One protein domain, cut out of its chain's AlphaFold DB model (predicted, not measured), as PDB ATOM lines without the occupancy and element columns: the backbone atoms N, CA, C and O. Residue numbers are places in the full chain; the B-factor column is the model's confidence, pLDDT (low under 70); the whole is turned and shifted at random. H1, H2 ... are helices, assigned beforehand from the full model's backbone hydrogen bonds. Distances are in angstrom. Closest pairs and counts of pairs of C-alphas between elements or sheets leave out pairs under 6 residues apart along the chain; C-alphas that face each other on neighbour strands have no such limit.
ATOM      1  N   ARG A 132     191.451 206.079 152.833       54.53
ATOM      2  CA  ARG A 132     190.945 204.711 153.080       54.53
ATOM      3  C   ARG A 132     190.080 204.178 151.924       54.53
ATOM      4  O   ARG A 132     189.997 202.968 151.736       54.53
ATOM      5  N   SER A 133     189.494 205.054 151.099       56.56
ATOM      6  CA  SER A 133     188.592 204.653 150.006       56.56
ATOM      7  C   SER A 133     189.297 203.923 148.854       56.56
ATOM      8  O   SER A 133     188.673 203.070 148.226       56.56
ATOM      9  N   GLY A 134     190.566 204.225 148.560       56.50
ATOM     10  CA  GLY A 134     191.293 203.625 147.429       56.50
ATOM     11  C   GLY A 134     191.579 202.133 147.616       56.50
ATOM     12  O   GLY A 134     191.320 201.335 146.715       56.50
ATOM     13  N   ARG A 135     192.004 201.739 148.827       60.34
ATOM     14  CA  ARG A 135     192.342 200.344 149.192       60.34
ATOM     15  C   ARG A 135     191.181 199.389 148.947       60.34
ATOM     16  O   ARG A 135     191.327 198.347 148.323       60.34
ATOM     17  N   SER A 136     189.994 199.833 149.345       62.31
ATOM     18  CA  SER A 136     188.773 199.053 149.223       62.31
ATOM     19  C   SER A 136     188.350 198.748 147.790       62.31
ATOM     20  O   SER A 136     187.550 197.849 147.558       62.31
ATOM     21  N   ARG A 137     188.820 199.535 146.823       68.06
ATOM     22  CA  ARG A 137     188.319 199.509 145.451       68.06
ATOM     23  C   ARG A 137     188.956 198.394 144.633       68.06
ATOM     24  O   ARG A 137     188.279 197.725 143.864       68.06
ATOM     25  N   LEU A 138     190.251 198.178 144.836       66.00
ATOM     26  CA  LEU A 138     191.019 197.153 144.138       66.00
ATOM     27  C   LEU A 138     190.756 195.768 144.688       66.00
ATOM     28  O   LEU A 138     190.534 194.857 143.902       66.00
ATOM     29  N   CYS A 139     190.695 195.628 146.011       67.94
ATOM     30  CA  CYS A 139     190.303 194.366 146.625       67.94
ATOM     31  C   CYS A 139     188.895 193.960 146.173       67.94
ATOM     32  O   CYS A 139     188.694 192.804 145.840       67.94
ATOM     33  N   ARG A 140     187.962 194.912 146.007       70.56
ATOM     34  CA  ARG A 140     186.633 194.640 145.428       70.56
ATOM     35  C   ARG A 140     186.661 194.209 143.959       70.56
ATOM     36  O   ARG A 140     185.887 193.343 143.580       70.56
ATOM     37  N   LEU A 141     187.524 194.802 143.134       67.31
ATOM     38  CA  LEU A 141     187.675 194.406 141.725       67.31
ATOM     39  C   LEU A 141     188.414 193.071 141.558       67.31
ATOM     40  O   LEU A 141     188.205 192.372 140.570       67.31
ATOM     41  N   ALA A 142     189.308 192.752 142.492       64.44
ATOM     42  CA  ALA A 142     190.108 191.536 142.484       64.44
ATOM     43  C   ALA A 142     189.422 190.371 143.213       64.44
ATOM     44  O   ALA A 142     189.811 189.228 142.989       64.44
ATOM     45  N   TYR A 143     188.424 190.633 144.062       71.94
ATOM     46  CA  TYR A 143     187.663 189.603 144.761       71.94
ATOM     47  C   TYR A 143     186.751 188.858 143.779       71.94
ATOM     48  O   TYR A 143     185.606 189.229 143.529       71.94
ATOM     49  N   ASP A 144     187.318 187.816 143.188       78.06
ATOM     50  CA  ASP A 144     186.669 186.846 142.322       78.06
ATOM     51  C   ASP A 144     187.193 185.466 142.734       78.06
ATOM     52  O   ASP A 144     188.393 185.309 142.985       78.06
ATOM     53  N   HIS A 145     186.308 184.473 142.768       78.75
ATOM     54  CA  HIS A 145     186.639 183.059 142.941       78.75
ATOM     55  C   HIS A 145     187.813 182.627 142.047       78.75
ATOM     56  O   HIS A 145     188.706 181.884 142.453       78.75
ATOM     57  N   GLU A 146     187.862 183.127 140.808       80.62
ATOM     58  CA  GLU A 146     188.962 182.792 139.903       80.62
ATOM     59  C   GLU A 146     190.318 183.341 140.379       80.62
ATOM     60  O   GLU A 146     191.356 182.728 140.123       80.62
ATOM     61  N   TRP A 147     190.345 184.487 141.065       81.62
ATOM     62  CA  TRP A 147     191.580 185.031 141.631       81.62
ATOM     63  C   TRP A 147     192.032 184.259 142.867       81.62
ATOM     64  O   TRP A 147     193.232 184.024 143.009       81.62
ATOM     65  N   THR A 148     191.103 183.835 143.730       81.12
ATOM     66  CA  THR A 148     191.430 183.016 144.906       81.12
ATOM     67  C   THR A 148     191.954 181.643 144.494       81.12
ATOM     68  O   THR A 148     193.007 181.246 144.987       81.12
ATOM     69  N   SER A 149     191.328 180.989 143.506       84.44
ATOM     70  CA  SER A 149     191.855 179.756 142.890       84.44
ATOM     71  C   SER A 149     193.236 179.989 142.259       84.44
ATOM     72  O   SER A 149     194.180 179.258 142.549       84.44
ATOM     73  N   THR A 150     193.421 181.066 141.484       82.50
ATOM     74  CA  THR A 150     194.723 181.373 140.859       82.50
ATOM     75  C   THR A 150     195.832 181.567 141.902       82.50
ATOM     76  O   THR A 150     196.949 181.085 141.717       82.50
ATOM     77  N   LEU A 151     195.550 182.272 143.003       81.06
ATOM     78  CA  LEU A 151     196.509 182.498 144.089       81.06
ATOM     79  C   LEU A 151     196.792 181.229 144.901       81.06
ATOM     80  O   LEU A 151     197.948 181.001 145.258       81.06
ATOM     81  N   ALA A 152     195.791 180.381 145.137       85.00
ATOM     82  CA  ALA A 152     195.986 179.070 145.754       85.00
ATOM     83  C   ALA A 152     196.822 178.137 144.861       85.00
ATOM     84  O   ALA A 152     197.742 177.481 145.342       85.00
ATOM     85  N   ALA A 153     196.599 178.153 143.545       84.44
ATOM     86  CA  ALA A 153     197.413 177.404 142.588       84.44
ATOM     87  C   ALA A 153     198.866 177.910 142.533       84.44
ATOM     88  O   ALA A 153     199.803 177.121 142.383       84.44
ATOM     89  N   PHE A 154     199.084 179.225 142.678       79.88
ATOM     90  CA  PHE A 154     200.428 179.765 142.890       79.88
ATOM     91  C   PHE A 154     201.026 179.229 144.195       79.88
ATOM     92  O   PHE A 154     202.158 178.753 144.178       79.88
ATOM     93  N   TYR A 155     200.278 179.256 145.300       85.44
ATOM     94  CA  TYR A 155     200.739 178.745 146.590       85.44
ATOM     95  C   TYR A 155     201.207 177.289 146.512       85.44
ATOM     96  O   TYR A 155     202.322 176.990 146.937       85.44
ATOM     97  N   ASP A 156     200.398 176.404 145.925       85.62
ATOM     98  CA  ASP A 156     200.731 174.984 145.780       85.62
ATOM     99  C   ASP A 156     202.040 174.795 145.007       85.62
ATOM    100  O   ASP A 156     202.961 174.087 145.418       85.62
ATOM    101  N   ARG A 157     202.173 175.520 143.896       80.06
ATOM    102  CA  ARG A 157     203.352 175.404 143.043       80.06
ATOM    103  C   ARG A 157     204.615 176.001 143.630       80.06
ATOM    104  O   ARG A 157     205.682 175.511 143.286       80.06
ATOM    105  N   PHE A 158     204.530 177.036 144.460       74.38
ATOM    106  CA  PHE A 158     205.717 177.570 145.125       74.38
ATOM    107  C   PHE A 158     205.986 176.827 146.403       74.38
ATOM    108  O   PHE A 158     206.963 176.112 146.515       74.38
ATOM    109  N   VAL A 159     205.094 176.960 147.368       79.25
ATOM    110  CA  VAL A 159     205.397 176.580 148.737       79.25
ATOM    111  C   VAL A 159     205.405 175.066 148.875       79.25
ATOM    112  O   VAL A 159     206.287 174.513 149.528       79.25
ATOM    113  N   VAL A 160     204.464 174.366 148.235       82.31
ATOM    114  CA  VAL A 160     204.371 172.908 148.365       82.31
ATOM    115  C   VAL A 160     205.368 172.214 147.442       82.31
ATOM    116  O   VAL A 160     206.068 171.302 147.887       82.31
ATOM    117  N   ALA A 161     205.481 172.635 146.178       80.12
ATOM    118  CA  ALA A 161     206.420 172.004 145.250       80.12
ATOM    119  C   ALA A 161     207.888 172.290 145.606       80.12
ATOM    120  O   ALA A 161     208.691 171.359 145.573       80.12
ATOM    121  N   GLU A 162     208.236 173.513 146.020       79.31
ATOM    122  CA  GLU A 162     209.597 173.842 146.468       79.31
ATOM    123  C   GLU A 162     209.947 173.075 147.748       79.31
ATOM    124  O   GLU A 162     211.008 172.465 147.827       79.31
ATOM    125  N   LYS A 163     209.016 172.958 148.706       83.00
ATOM    126  CA  LYS A 163     209.205 172.124 149.907       83.00
ATOM    127  C   LYS A 163     209.393 170.640 149.577       83.00
ATOM    128  O   LYS A 163     210.108 169.942 150.297       83.00
ATOM    129  N   ARG A 164     208.770 170.133 148.504       82.62
ATOM    130  CA  ARG A 164     209.014 168.768 147.997       82.62
ATOM    131  C   ARG A 164     210.407 168.653 147.376       82.62
ATOM    132  O   ARG A 164     211.116 167.712 147.702       82.62
ATOM    133  N   GLN A 165     210.828 169.624 146.568       80.94
ATOM    134  CA  GLN A 165     212.170 169.626 145.978       80.94
ATOM    135  C   GLN A 165     213.278 169.757 147.033       80.94
ATOM    136  O   GLN A 165     214.270 169.036 146.968       80.94
ATOM    137  N   GLN A 166     213.094 170.612 148.044       81.12
ATOM    138  CA  GLN A 166     214.031 170.767 149.161       81.12
ATOM    139  C   GLN A 166     214.158 169.493 150.009       81.12
ATOM    140  O   GLN A 166     215.197 169.284 150.626       81.12
ATOM    141  N   ARG A 167     213.132 168.629 150.049       82.94
ATOM    142  CA  ARG A 167     213.232 167.318 150.713       82.94
ATOM    143  C   ARG A 167     214.122 166.335 149.954       82.94
ATOM    144  O   ARG A 167     214.737 165.487 150.594       82.94
ATOM    145  N   ASP A 168     214.175 166.443 148.630       84.12
ATOM    146  CA  ASP A 168     214.948 165.536 147.775       84.12
ATOM    147  C   ASP A 168     216.387 166.036 147.536       84.12
ATOM    148  O   ASP A 168     217.293 165.237 147.282       84.12
ATOM    149  N   ALA A 169     216.623 167.348 147.632       81.06
ATOM    150  CA  ALA A 169     217.951 167.947 147.553       81.06
ATOM    151  C   ALA A 169     218.689 167.860 148.902       81.06
ATOM    152  O   ALA A 169     218.101 168.061 149.963       81.06
ATOM    153  N   LEU A 170     220.001 167.582 148.876       83.62
ATOM    154  CA  LEU A 170     220.832 167.652 150.082       83.62
ATOM    155  C   LEU A 170     220.741 169.080 150.661       83.62
ATOM    156  O   LEU A 170     220.947 170.031 149.904       83.62
ATOM    157  N   PRO A 171     220.439 169.246 151.959       69.94
ATOM    158  CA  PRO A 171     220.150 170.551 152.530       69.94
ATOM    159  C   PRO A 171     221.408 171.418 152.530       69.94
ATOM    160  O   PRO A 171     222.375 171.107 153.223       69.94
ATOM    161  N   ASP A 172     221.368 172.514 151.777       76.06
ATOM    162  CA  ASP A 172     222.240 173.664 151.994       76.06
ATOM    163  C   ASP A 172     221.429 174.656 152.857       76.06
ATOM    164  O   ASP A 172     220.515 175.310 152.347       76.06
ATOM    165  N   PRO A 173     221.627 174.671 154.188       68.12
ATOM    166  CA  PRO A 173     220.606 175.105 155.149       68.12
ATOM    167  C   PRO A 173     220.295 176.609 155.154       68.12
ATOM    168  O   PRO A 173     219.251 176.997 155.675       68.12
ATOM    169  N   ASP A 174     221.145 177.454 154.565       73.31
ATOM    170  CA  ASP A 174     221.144 178.880 154.920       73.31
ATOM    171  C   ASP A 174     220.584 179.833 153.846       73.31
ATOM    172  O   ASP A 174     220.268 180.977 154.170       73.31
ATOM    173  N   SER A 175     220.413 179.412 152.585       70.31
ATOM    174  CA  SER A 175     220.035 180.340 151.494       70.31
ATOM    175  C   SER A 175     218.591 180.178 150.992       70.31
ATOM    176  O   SER A 175     217.853 181.158 150.899       70.31
ATOM    177  N   SER A 176     218.131 178.953 150.712       70.38
ATOM    178  CA  SER A 176     216.820 178.735 150.069       70.38
ATOM    179  C   SER A 176     215.629 178.837 151.029       70.38
ATOM    180  O   SER A 176     214.534 179.225 150.625       70.38
ATOM    181  N   ALA A 177     215.826 178.535 152.316       75.25
ATOM    182  CA  ALA A 177     214.748 178.567 153.306       75.25
ATOM    183  C   ALA A 177     214.178 179.984 153.509       75.25
ATOM    184  O   ALA A 177     212.969 180.153 153.670       75.25
ATOM    185  N   SER A 178     215.035 181.011 153.446       79.00
ATOM    186  CA  SER A 178     214.625 182.406 153.648       79.00
ATOM    187  C   SER A 178     213.776 182.947 152.494       79.00
ATOM    188  O   SER A 178     212.837 183.713 152.731       79.00
ATOM    189  N   GLU A 179     214.087 182.587 151.243       78.88
ATOM    190  CA  GLU A 179     213.321 183.071 150.088       78.88
ATOM    191  C   GLU A 179     211.942 182.396 150.014       78.88
ATOM    192  O   GLU A 179     210.935 183.081 149.817       78.88
ATOM    193  N   MET A 180     211.878 181.085 150.271       81.81
ATOM    194  CA  MET A 180     210.623 180.331 150.319       81.81
ATOM    195  C   MET A 180     209.659 180.897 151.373       81.81
ATOM    196  O   MET A 180     208.489 181.142 151.072       81.81
ATOM    197  N   GLU A 181     210.141 181.168 152.589       82.88
ATOM    198  CA  GLU A 181     209.301 181.706 153.670       82.88
ATOM    199  C   GLU A 181     208.797 183.125 153.354       82.88
ATOM    200  O   GLU A 181     207.649 183.479 153.642       82.88
ATOM    201  N   THR A 182     209.622 183.929 152.675       79.75
ATOM    202  CA  THR A 182     209.235 185.266 152.199       79.75
ATOM    203  C   THR A 182     208.125 185.177 151.149       79.75
ATOM    204  O   THR A 182     207.131 185.904 151.229       79.75
ATOM    205  N   ASN A 183     208.247 184.254 150.190       76.75
ATOM    206  CA  ASN A 183     207.236 184.027 149.156       76.75
ATOM    207  C   ASN A 183     205.925 183.497 149.755       76.75
ATOM    208  O   ASN A 183     204.852 184.017 149.432       76.75
ATOM    209  N   LYS A 184     206.010 182.524 150.674       84.69
ATOM    210  CA  LYS A 184     204.870 182.008 151.445       84.69
ATOM    211  C   LYS A 184     204.134 183.151 152.140       84.69
ATOM    212  O   LYS A 184     202.936 183.337 151.932       84.69
ATOM    213  N   THR A 185     204.862 183.968 152.897       81.31
ATOM    214  CA  THR A 185     204.294 185.098 153.643       81.31
ATOM    215  C   THR A 185     203.639 186.126 152.720       81.31
ATOM    216  O   THR A 185     202.553 186.618 153.023       81.31
ATOM    217  N   ALA A 186     204.245 186.431 151.568       76.44
ATOM    218  CA  ALA A 186     203.688 187.377 150.603       76.44
ATOM    219  C   ALA A 186     202.361 186.889 149.997       76.44
ATOM    220  O   ALA A 186     201.400 187.660 149.912       76.44
ATOM    221  N   VAL A 187     202.281 185.610 149.607       78.62
ATOM    222  CA  VAL A 187     201.060 185.016 149.034       78.62
ATOM    223  C   VAL A 187     199.954 184.930 150.084       78.62
ATOM    224  O   VAL A 187     198.837 185.377 149.819       78.62
ATOM    225  N   LEU A 188     200.263 184.437 151.288       82.94
ATOM    226  CA  LEU A 188     199.292 184.348 152.383       82.94
ATOM    227  C   LEU A 188     198.796 185.731 152.809       82.94
ATOM    228  O   LEU A 188     197.595 185.928 152.976       82.94
ATOM    229  N   SER A 189     199.685 186.725 152.890       78.94
ATOM    230  CA  SER A 189     199.296 188.108 153.173       78.94
ATOM    231  C   SER A 189     198.351 188.659 152.101       78.94
ATOM    232  O   SER A 189     197.321 189.245 152.441       78.94
ATOM    233  N   CYS A 190     198.642 188.428 150.815       78.31
ATOM    234  CA  CYS A 190     197.777 188.840 149.709       78.31
ATOM    235  C   CYS A 190     196.396 188.178 149.777       78.31
ATOM    236  O   CYS A 190     195.388 188.880 149.718       78.31
ATOM    237  N   LEU A 191     196.343 186.853 149.942       80.12
ATOM    238  CA  LEU A 191     195.096 186.096 150.080       80.12
ATOM    239  C   LEU A 191     194.277 186.590 151.270       80.12
ATOM    240  O   LEU A 191     193.096 186.895 151.126       80.12
ATOM    241  N   SER A 192     194.923 186.751 152.425       81.25
ATOM    242  CA  SER A 192     194.279 187.244 153.638       81.25
ATOM    243  C   SER A 192     193.636 188.616 153.405       81.25
ATOM    244  O   SER A 192     192.466 188.810 153.716       81.25
ATOM    245  N   ARG A 193     194.353 189.544 152.759       74.12
ATOM    246  CA  ARG A 193     193.868 190.897 152.462       74.12
ATOM    247  C   ARG A 193     192.766 190.890 151.408       74.12
ATOM    248  O   ARG A 193     191.804 191.623 151.565       74.12
ATOM    249  N   MET A 194     192.854 190.050 150.377       76.94
ATOM    250  CA  MET A 194     191.781 189.910 149.389       76.94
ATOM    251  C   MET A 194     190.495 189.385 150.009       76.94
ATOM    252  O   MET A 194     189.428 189.908 149.705       76.94
ATOM    253  N   LEU A 195     190.592 188.386 150.884       78.88
ATOM    254  CA  LEU A 195     189.438 187.859 151.602       78.88
ATOM    255  C   LEU A 195     188.874 188.931 152.537       78.88
ATOM    256  O   LEU A 195     187.690 189.229 152.457       78.88
ATOM    257  N   LEU A 196     189.706 189.583 153.354       73.38
ATOM    258  CA  LEU A 196     189.233 190.615 154.276       73.38
ATOM    259  C   LEU A 196     188.649 191.824 153.548       73.38
ATOM    260  O   LEU A 196     187.483 192.147 153.727       73.38
ATOM    261  N   ASP A 197     189.427 192.492 152.705       69.81
ATOM    262  CA  ASP A 197     189.000 193.732 152.065       69.81
ATOM    263  C   ASP A 197     187.965 193.483 150.955       69.81
ATOM    264  O   ASP A 197     187.159 194.361 150.648       69.81
ATOM    265  N   GLY A 198     187.961 192.298 150.343       65.81
ATOM    266  CA  GLY A 198     186.952 191.905 149.361       65.81
ATOM    267  C   GLY A 198     185.588 191.624 149.991       65.81
ATOM    268  O   GLY A 198     184.574 192.054 149.446       65.81
ATOM    269  N   LEU A 199     185.561 190.964 151.156       62.81
ATOM    270  CA  LEU A 199     184.321 190.555 151.831       62.81
ATOM    271  C   LEU A 199     183.760 191.603 152.789       62.81
ATOM    272  O   LEU A 199     182.546 191.736 152.925       62.81
ATOM    273  N   ILE A 200     184.631 192.338 153.480       55.59
ATOM    274  CA  ILE A 200     184.234 193.236 154.576       55.59
ATOM    275  C   ILE A 200     183.753 194.579 154.044       55.59
ATOM    276  O   ILE A 200     182.966 195.264 154.697       55.59
ATOM    277  N   LEU A 201     184.196 194.983 152.853       53.09
ATOM    278  CA  LEU A 201     183.818 196.280 152.321       53.09
ATOM    279  C   LEU A 201     182.423 196.188 151.699       53.09
ATOM    280  O   LEU A 201     182.250 195.520 150.680       53.09
ATOM    281  N   PRO A 202     181.421 196.868 152.294       46.44
ATOM    282  CA  PRO A 202     180.037 196.752 151.870       46.44
ATOM    283  C   PRO A 202     179.950 197.095 150.392       46.44
ATOM    284  O   PRO A 202     180.407 198.162 149.981       46.44
ATOM    285  N   VAL A 203     179.367 196.195 149.603       47.94
ATOM    286  CA  VAL A 203     179.010 196.425 148.205       47.94
ATOM    287  C   VAL A 203     177.958 197.543 148.189       47.94
ATOM    288  O   VAL A 203     176.791 197.278 148.461       47.94
ATOM    289  N   PRO A 204     178.285 198.809 147.853       43.75
ATOM    290  CA  PRO A 204     177.282 199.859 147.731       43.75
ATOM    291  C   PRO A 204     176.643 199.801 146.336       43.75
ATOM    292  O   PRO A 204     175.876 200.687 145.961       43.75
ATOM    293  N   PHE A 205     176.923 198.757 145.546       44.19
ATOM    294  CA  PHE A 205     176.294 198.498 144.256       44.19
ATOM    295  C   PHE A 205     174.857 197.968 144.402       44.19
ATOM    296  O   PHE A 205     174.383 197.160 143.617       44.19
ATOM    297  N   HIS A 206     174.076 198.585 145.288       40.22
ATOM    298  CA  HIS A 206     172.667 198.855 145.016       40.22
ATOM    299  C   HIS A 206     172.523 200.087 144.109       40.22
ATOM    300  O   HIS A 206     171.641 200.929 144.285       40.22
ATOM    301  N   PRO A 216     174.836 186.669 144.867       70.06
ATOM    302  CA  PRO A 216     174.926 185.744 145.988       70.06
ATOM    303  C   PRO A 216     175.272 186.506 147.277       70.06
ATOM    304  O   PRO A 216     175.969 187.528 147.213       70.06
ATOM    305  N   PRO A 217     174.768 186.060 148.439       78.06
ATOM    306  CA  PRO A 217     175.121 186.637 149.725       78.06
ATOM    307  C   PRO A 217     176.641 186.571 149.961       78.06
ATOM    308  O   PRO A 217     177.362 185.768 149.354       78.06
ATOM    309  N   VAL A 218     177.145 187.455 150.824       72.00
ATOM    310  CA  VAL A 218     178.586 187.582 151.115       72.00
ATOM    311  C   VAL A 218     179.143 186.260 151.651       72.00
ATOM    312  O   VAL A 218     180.256 185.872 151.298       72.00
ATOM    313  N   GLU A 219     178.340 185.525 152.423       72.62
ATOM    314  CA  GLU A 219     178.669 184.201 152.948       72.62
ATOM    315  C   GLU A 219     178.882 183.177 151.832       72.62
ATOM    316  O   GLU A 219     179.854 182.429 151.869       72.62
ATOM    317  N   GLU A 220     178.003 183.152 150.826       79.00
ATOM    318  CA  GLU A 220     178.119 182.217 149.704       79.00
ATOM    319  C   GLU A 220     179.365 182.531 148.874       79.00
ATOM    320  O   GLU A 220     180.092 181.618 148.498       79.00
ATOM    321  N   SER A 221     179.681 183.816 148.681       76.88
ATOM    322  CA  SER A 221     180.906 184.230 147.985       76.88
ATOM    323  C   SER A 221     182.173 183.841 148.759       76.88
ATOM    324  O   SER A 221     183.131 183.352 148.160       76.88
ATOM    325  N   LEU A 222     182.174 183.992 150.092       78.81
ATOM    326  CA  LEU A 222     183.274 183.538 150.949       78.81
ATOM    327  C   LEU A 222     183.427 182.016 150.905       78.81
ATOM    328  O   LEU A 222     184.542 181.525 150.758       78.81
ATOM    329  N   LEU A 223     182.329 181.274 151.024       81.00
ATOM    330  CA  LEU A 223     182.331 179.814 150.957       81.00
ATOM    331  C   LEU A 223     182.820 179.302 149.606       81.00
ATOM    332  O   LEU A 223     183.517 178.296 149.547       81.00
ATOM    333  N   GLU A 224     182.458 179.983 148.525       83.31
ATOM    334  CA  GLU A 224     182.925 179.665 147.179       83.31
ATOM    335  C   GLU A 224     184.426 179.950 147.047       83.31
ATOM    336  O   GLU A 224     185.168 179.107 146.551       83.31
ATOM    337  N   ALA A 225     184.910 181.077 147.584       80.56
ATOM    338  CA  ALA A 225     186.337 181.397 147.634       80.56
ATOM    339  C   ALA A 225     187.150 180.399 148.481       80.56
ATOM    340  O   ALA A 225     188.259 180.030 148.096       80.56
ATOM    341  N   ILE A 226     186.612 179.956 149.624       82.31
ATOM    342  CA  ILE A 226     187.219 178.899 150.445       82.31
ATOM    343  C   ILE A 226     187.265 177.601 149.647       82.31
ATOM    344  O   ILE A 226     188.347 177.039 149.511       82.31
ATOM    345  N   ARG A 227     186.143 177.180 149.048       86.31
ATOM    346  CA  ARG A 227     186.073 175.963 148.230       86.31
ATOM    347  C   ARG A 227     187.070 175.975 147.074       86.31
ATOM    348  O   ARG A 227     187.750 174.977 146.886       86.31
ATOM    349  N   SER A 228     187.257 177.093 146.368       83.38
ATOM    350  CA  SER A 228     188.300 177.169 145.325       83.38
ATOM    351  C   SER A 228     189.706 177.035 145.880       83.38
ATOM    352  O   SER A 228     190.549 176.409 145.246       83.38
ATOM    353  N   MET A 229     190.001 177.651 147.030       84.94
ATOM    354  CA  MET A 229     191.316 177.480 147.649       84.94
ATOM    355  C   MET A 229     191.530 176.025 148.083       84.94
ATOM    356  O   MET A 229     192.631 175.513 147.934       84.94
ATOM    357  N   GLU A 230     190.483 175.360 148.568       87.31
ATOM    358  CA  GLU A 230     190.466 173.945 148.957       87.31
ATOM    359  C   GLU A 230     190.681 173.011 147.760       87.31
ATOM    360  O   GLU A 230     191.492 172.087 147.843       87.31
ATOM    361  N   GLU A 231     189.998 173.274 146.642       88.62
ATOM    362  CA  GLU A 231     190.120 172.519 145.390       88.62
ATOM    363  C   GLU A 231     191.527 172.623 144.785       88.62
ATOM    364  O   GLU A 231     192.030 171.642 144.234       88.62
ATOM    365  N   GLU A 232     192.168 173.787 144.902       89.69
ATOM    366  CA  GLU A 232     193.502 174.027 144.340       89.69
ATOM    367  C   GLU A 232     194.637 173.648 145.304       89.69
ATOM    368  O   GLU A 232     195.652 173.104 144.872       89.69
ATOM    369  N   SER A 233     194.511 173.950 146.603       89.88
ATOM    370  CA  SER A 233     195.557 173.688 147.601       89.88
ATOM    371  C   SER A 233     195.045 173.703 149.049       89.88
ATOM    372  O   SER A 233     194.995 174.738 149.718       89.88
ATOM    373  N   ILE A 234     194.787 172.514 149.600       89.19
ATOM    374  CA  ILE A 234     194.469 172.323 151.029       89.19
ATOM    375  C   ILE A 234     195.596 172.862 151.931       89.19
ATOM    376  O   ILE A 234     195.341 173.438 152.992       89.19
ATOM    377  N   ASP A 235     196.853 172.714 151.499       86.31
ATOM    378  CA  ASP A 235     198.022 173.227 152.217       86.31
ATOM    379  C   ASP A 235     198.005 174.763 152.307       86.31
ATOM    380  O   ASP A 235     198.411 175.311 153.330       86.31
ATOM    381  N   CYS A 236     197.489 175.459 151.284       86.88
ATOM    382  CA  CYS A 236     197.315 176.913 151.306       86.88
ATOM    383  C   CYS A 236     196.351 177.353 152.406       86.88
ATOM    384  O   CYS A 236     196.677 178.253 153.175       86.88
ATOM    385  N   LEU A 237     195.194 176.697 152.521       85.50
ATOM    386  CA  LEU A 237     194.203 177.013 153.550       85.50
ATOM    387  C   LEU A 237     194.713 176.731 154.960       85.50
ATOM    388  O   LEU A 237     194.560 177.575 155.841       85.50
ATOM    389  N   ARG A 238     195.355 175.578 155.171       88.50
ATOM    390  CA  ARG A 238     195.935 175.237 156.476       88.50
ATOM    391  C   ARG A 238     197.004 176.248 156.882       88.50
ATOM    392  O   ARG A 238     196.984 176.749 158.002       88.50
ATOM    393  N   ASP A 239     197.916 176.570 155.975       86.38
ATOM    394  CA  ASP A 239     199.000 177.499 156.270       86.38
ATOM    395  C   ASP A 239     198.482 178.947 156.380       86.38
ATOM    396  O   ASP A 239     199.039 179.727 157.146       86.38
ATOM    397  N   LEU A 240     197.388 179.309 155.696       83.75
ATOM    398  CA  LEU A 240     196.680 180.577 155.895       83.75
ATOM    399  C   LEU A 240     196.069 180.659 157.301       83.75
ATOM    400  O   LEU A 240     196.212 181.687 157.958       83.75
ATOM    401  N   GLN A 241     195.435 179.586 157.782       82.62
ATOM    402  CA  GLN A 241     194.918 179.498 159.153       82.62
ATOM    403  C   GLN A 241     196.051 179.573 160.184       82.62
ATOM    404  O   GLN A 241     195.962 180.314 161.160       82.62
ATOM    405  N   GLU A 242     197.149 178.849 159.963       83.81
ATOM    406  CA  GLU A 242     198.317 178.894 160.843       83.81
ATOM    407  C   GLU A 242     198.964 180.284 160.843       83.81
ATOM    408  O   GLU A 242     199.290 180.818 161.901       83.81
ATOM    409  N   TRP A 243     199.079 180.920 159.678       80.69
ATOM    410  CA  TRP A 243     199.588 182.283 159.546       80.69
ATOM    411  C   TRP A 243     198.708 183.295 160.291       80.69
ATOM    412  O   TRP A 243     199.231 184.194 160.948       80.69
ATOM    413  N   GLN A 244     197.384 183.110 160.277       74.69
ATOM    414  CA  GLN A 244     196.457 183.896 161.098       74.69
ATOM    415  C   GLN A 244     196.659 183.674 162.607       74.69
ATOM    416  O   GLN A 244     196.438 184.600 163.389       74.69
ATOM    417  N   LEU A 245     197.082 182.477 163.025       74.50
ATOM    418  CA  LEU A 245     197.331 182.133 164.431       74.50
ATOM    419  C   LEU A 245     198.701 182.611 164.935       74.50
ATOM    420  O   LEU A 245     198.807 183.064 166.075       74.50
ATOM    421  N   LEU A 246     199.744 182.494 164.109       77.50
ATOM    422  CA  LEU A 246     201.128 182.854 164.442       77.50
ATOM    423  C   LEU A 246     201.396 184.357 164.282       77.50
ATOM    424  O   LEU A 246     202.222 184.917 165.005       77.50
ATOM    425  N   GLY A 247     200.693 185.023 163.363       59.75
ATOM    426  CA  GLY A 247     200.785 186.459 163.111       59.75
ATOM    427  C   GLY A 247     200.087 187.281 164.192       59.75
ATOM    428  O   GLY A 247     199.016 187.840 163.957       59.75
ATOM    429  N   GLY A 248     200.691 187.352 165.379       47.31
ATOM    430  CA  GLY A 248     200.211 188.145 166.506       47.31
ATOM    431  C   GLY A 248     199.856 189.582 166.110       47.31
ATOM    432  O   GLY A 248     200.735 190.386 165.826       47.31
ATOM    433  N   ASP A 249     198.553 189.871 166.157       48.75
ATOM    434  CA  ASP A 249     197.870 191.166 166.252       48.75
ATOM    435  C   ASP A 249     197.442 191.981 165.008       48.75
ATOM    436  O   ASP A 249     196.294 192.419 165.034       48.75
ATOM    437  N   PRO A 250     198.181 192.228 163.908       56.16
ATOM    438  CA  PRO A 250     197.712 193.206 162.919       56.16
ATOM    439  C   PRO A 250     196.531 192.695 162.088       56.16
ATOM    440  O   PRO A 250     195.601 193.457 161.854       56.16
ATOM    441  N   PHE A 251     196.505 191.422 161.680       54.56
ATOM    442  CA  PHE A 251     195.387 190.855 160.914       54.56
ATOM    443  C   PHE A 251     194.113 190.773 161.758       54.56
ATOM    444  O   PHE A 251     193.084 191.316 161.367       54.56
ATOM    445  N   ARG A 252     194.197 190.153 162.943       55.03
ATOM    446  CA  ARG A 252     193.057 189.986 163.849       55.03
ATOM    447  C   ARG A 252     192.538 191.329 164.357       55.03
ATOM    448  O   ARG A 252     191.337 191.546 164.290       55.03
ATOM    449  N   ARG A 253     193.414 192.263 164.751       58.41
ATOM    450  CA  ARG A 253     192.986 193.618 165.135       58.41
ATOM    451  C   ARG A 253     192.425 194.391 163.955       58.41
ATOM    452  O   ARG A 253     191.397 195.012 164.128       58.41
ATOM    453  N   THR A 254     193.013 194.336 162.756       52.56
ATOM    454  CA  THR A 254     192.458 195.052 161.587       52.56
ATOM    455  C   THR A 254     191.113 194.467 161.165       52.56
ATOM    456  O   THR A 254     190.218 195.218 160.786       52.56
ATOM    457  N   LEU A 255     190.947 193.147 161.262       51.47
ATOM    458  CA  LEU A 255     189.688 192.446 161.043       51.47
ATOM    459  C   LEU A 255     188.649 192.856 162.090       51.47
ATOM    460  O   LEU A 255     187.598 193.360 161.724       51.47
ATOM    461  N   GLU A 256     188.952 192.713 163.380       56.00
ATOM    462  CA  GLU A 256     188.073 193.088 164.496       56.00
ATOM    463  C   GLU A 256     187.772 194.601 164.513       56.00
ATOM    464  O   GLU A 256     186.644 195.006 164.793       56.00
ATOM    465  N   GLU A 257     188.727 195.456 164.143       58.38
ATOM    466  CA  GLU A 257     188.590 196.914 164.033       58.38
ATOM    467  C   GLU A 257     187.751 197.309 162.809       58.38
ATOM    468  O   GLU A 257     186.846 198.135 162.922       58.38
ATOM    469  N   SER A 258     187.979 196.696 161.645       52.25
ATOM    470  CA  SER A 258     187.176 196.944 160.436       52.25
ATOM    471  C   SER A 258     185.753 196.420 160.601       52.25
ATOM    472  O   SER A 258     184.788 197.099 160.248       52.25
ATOM    473  N   LEU A 259     185.607 195.247 161.219       52.88
ATOM    474  CA  LEU A 259     184.321 194.693 161.604       52.88
ATOM    475  C   LEU A 259     183.642 195.613 162.640       52.88
ATOM    476  O   LEU A 259     182.492 196.001 162.442       52.88
ATOM    477  N   SER A 260     184.292 196.047 163.717       56.78
ATOM    478  CA  SER A 260     183.663 196.957 164.697       56.78
ATOM    479  C   SER A 260     183.271 198.320 164.099       56.78
ATOM    480  O   SER A 260     182.192 198.830 164.406       56.78
ATOM    481  N   HIS A 261     184.045 198.866 163.153       52.12
ATOM    482  CA  HIS A 261     183.703 200.107 162.442       52.12
ATOM    483  C   HIS A 261     182.457 199.991 161.548       52.12
ATOM    484  O   HIS A 261     181.746 200.980 161.368       52.12
ATOM    485  N   ILE A 262     182.153 198.805 161.010       50.91
ATOM    486  CA  ILE A 262     180.935 198.577 160.206       50.91
ATOM    487  C   ILE A 262     179.663 198.652 161.061       50.91
ATOM    488  O   ILE A 262     178.620 199.049 160.543       50.91
ATOM    489  N   GLY A 263     179.747 198.322 162.354       49.50
ATOM    490  CA  GLY A 263     178.630 198.464 163.296       49.50
ATOM    491  C   GLY A 263     178.518 199.863 163.916       49.50
ATOM    492  O   GLY A 263     177.417 200.341 164.154       49.50
ATOM    493  N   GLY A 264     179.642 200.550 164.152       48.41
ATOM    494  CA  GLY A 264     179.658 201.776 164.965       48.41
ATOM    495  C   GLY A 264     179.363 203.101 164.244       48.41
ATOM    496  O   GLY A 264     179.079 204.099 164.903       48.41
ATOM    497  N   ASN A 265     179.436 203.169 162.910       45.75
ATOM    498  CA  ASN A 265     179.571 204.461 162.216       45.75
ATOM    499  C   ASN A 265     178.257 205.139 161.756       45.75
ATOM    500  O   ASN A 265     178.308 206.030 160.907       45.75
ATOM    501  N   GLN A 288     176.195 186.687 161.446       55.03
ATOM    502  CA  GLN A 288     177.073 186.317 160.324       55.03
ATOM    503  C   GLN A 288     178.560 186.311 160.727       55.03
ATOM    504  O   GLN A 288     179.322 185.449 160.287       55.03
ATOM    505  N   ARG A 289     178.984 187.222 161.617       56.59
ATOM    506  CA  ARG A 289     180.364 187.250 162.144       56.59
ATOM    507  C   ARG A 289     180.688 186.044 163.006       56.59
ATOM    508  O   ARG A 289     181.745 185.445 162.818       56.59
ATOM    509  N   GLU A 290     179.805 185.707 163.943       57.38
ATOM    510  CA  GLU A 290     179.993 184.539 164.807       57.38
ATOM    511  C   GLU A 290     179.989 183.244 163.988       57.38
ATOM    512  O   GLU A 290     180.804 182.357 164.233       57.38
ATOM    513  N   TYR A 291     179.153 183.172 162.951       58.53
ATOM    514  CA  TYR A 291     179.096 182.029 162.047       58.53
ATOM    515  C   TYR A 291     180.384 181.840 161.228       58.53
ATOM    516  O   TYR A 291     180.933 180.737 161.199       58.53
ATOM    517  N   ILE A 292     180.918 182.903 160.612       55.16
ATOM    518  CA  ILE A 292     182.177 182.830 159.846       55.16
ATOM    519  C   ILE A 292     183.349 182.454 160.762       55.16
ATOM    520  O   ILE A 292     184.153 181.590 160.406       55.16
ATOM    521  N   ALA A 293     183.426 183.052 161.955       55.50
ATOM    522  CA  ALA A 293     184.435 182.692 162.948       55.50
ATOM    523  C   ALA A 293     184.316 181.211 163.354       55.50
ATOM    524  O   ALA A 293     185.315 180.498 163.360       55.50
ATOM    525  N   SER A 294     183.096 180.718 163.589       53.25
ATOM    526  CA  SER A 294     182.829 179.318 163.936       53.25
ATOM    527  C   SER A 294     183.154 178.332 162.808       53.25
ATOM    528  O   SER A 294     183.577 177.213 163.099       53.25
ATOM    529  N   MET A 295     182.966 178.694 161.533       57.12
ATOM    530  CA  MET A 295     183.356 177.840 160.399       57.12
ATOM    531  C   MET A 295     184.873 177.725 160.265       57.12
ATOM    532  O   MET A 295     185.390 176.619 160.109       57.12
ATOM    533  N   LEU A 296     185.588 178.850 160.373       55.44
ATOM    534  CA  LEU A 296     187.054 178.856 160.371       55.44
ATOM    535  C   LEU A 296     187.615 178.063 161.564       55.44
ATOM    536  O   LEU A 296     188.603 177.346 161.418       55.44
ATOM    537  N   GLU A 297     186.944 178.119 162.715       53.88
ATOM    538  CA  GLU A 297     187.271 177.336 163.911       53.88
ATOM    539  C   GLU A 297     186.972 175.834 163.734       53.88
ATOM    540  O   GLU A 297     187.699 174.991 164.248       53.88
ATOM    541  N   SER A 298     185.928 175.474 162.981       49.84
ATOM    542  CA  SER A 298     185.514 174.078 162.759       49.84
ATOM    543  C   SER A 298     186.390 173.346 161.731       49.84
ATOM    544  O   SER A 298     186.605 172.140 161.851       49.84
ATOM    545  N   ALA A 299     186.977 174.064 160.766       48.19
ATOM    546  CA  ALA A 299     187.968 173.522 159.826       48.19
ATOM    547  C   ALA A 299     189.302 173.114 160.504       48.19
ATOM    548  O   ALA A 299     190.116 172.404 159.917       48.19
TER     549      ALA A 299
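Overview. This is residues 132 to 206, 216 to 265 and 288 to 299 of the 710 residues of the protein "CUE domain-containing protein" of Pseudo-nitzschia multistriata (UniProt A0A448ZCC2). A long helical hairpin, H2 and H3, makes the longest axis; H4 packs along part of H2, and H5 crosses both hairpin helices. H1 crosses H3 near its last residues, residues 167 to 175 stick out at the tip, and H6 and H7 are loosely placed. The 137 printed residues have seven named helices, H1 to H7 in order, and no named strand: all helix. The whole is compact, radius of gyration of the C-alphas 16.4 A, spanning 56 by 32 by 28 A.

Arrangement. H1, residues 132 to 142, touches residues 193 to 199 of the hub H3, residues 176 to 200, about perpendicular at 79 degrees; C-alphas 140 and 198 are closest, 4.8 A. H2, residues 145 to 168, and H3 form a hairpin, a shallow tilt of 18 degrees, opposite ways; C-alphas 159 and 184 are closest, 6.1 A. H4, residues 218 to 232, touches residues 145 to 156 of H2; C-alphas 145 and 225 are closest, 5.0 A. H2, H3 and H4 make an up-and-down bundle, each running against the one before. H5, residues 234 to 246, touches H3 about perpendicular at 87 degrees; C-alphas 188 and 240 are closest, 5.8 A. H6, residues 250 to 264, only just touches H3, with 3 pairs of C-alphas within 8 A. H7, residues 288 to 299, is close but not clearly touching to H4 and H5. O i to N i+4 pairs are within hydrogen-bond range throughout H3, H4, H5 and H7, 19 of 20 in H2, 10 of 11 in H6 and 3 of 7 in H1, beside 3 of 8 i+3 pairs.

Along the chain. H1 begins at C-alpha 132, (190.945, 204.711, 153.080). H2 and H3 measure 33.6 A and 36.0 A from first to last C-alpha. H7 ends at C-alpha 299, (187.968, 173.522, 159.826).

Size, cuts and confidence. Cuts leave gaps of 13.3 A between C-alphas 206 and 216 and 18.4 A between 265 and 288. No link printed whole is long. Mean pLDDT of the printed part is 70.9; residues 197 to 206, 247 to 265 and 288 to 299 are among those under 70.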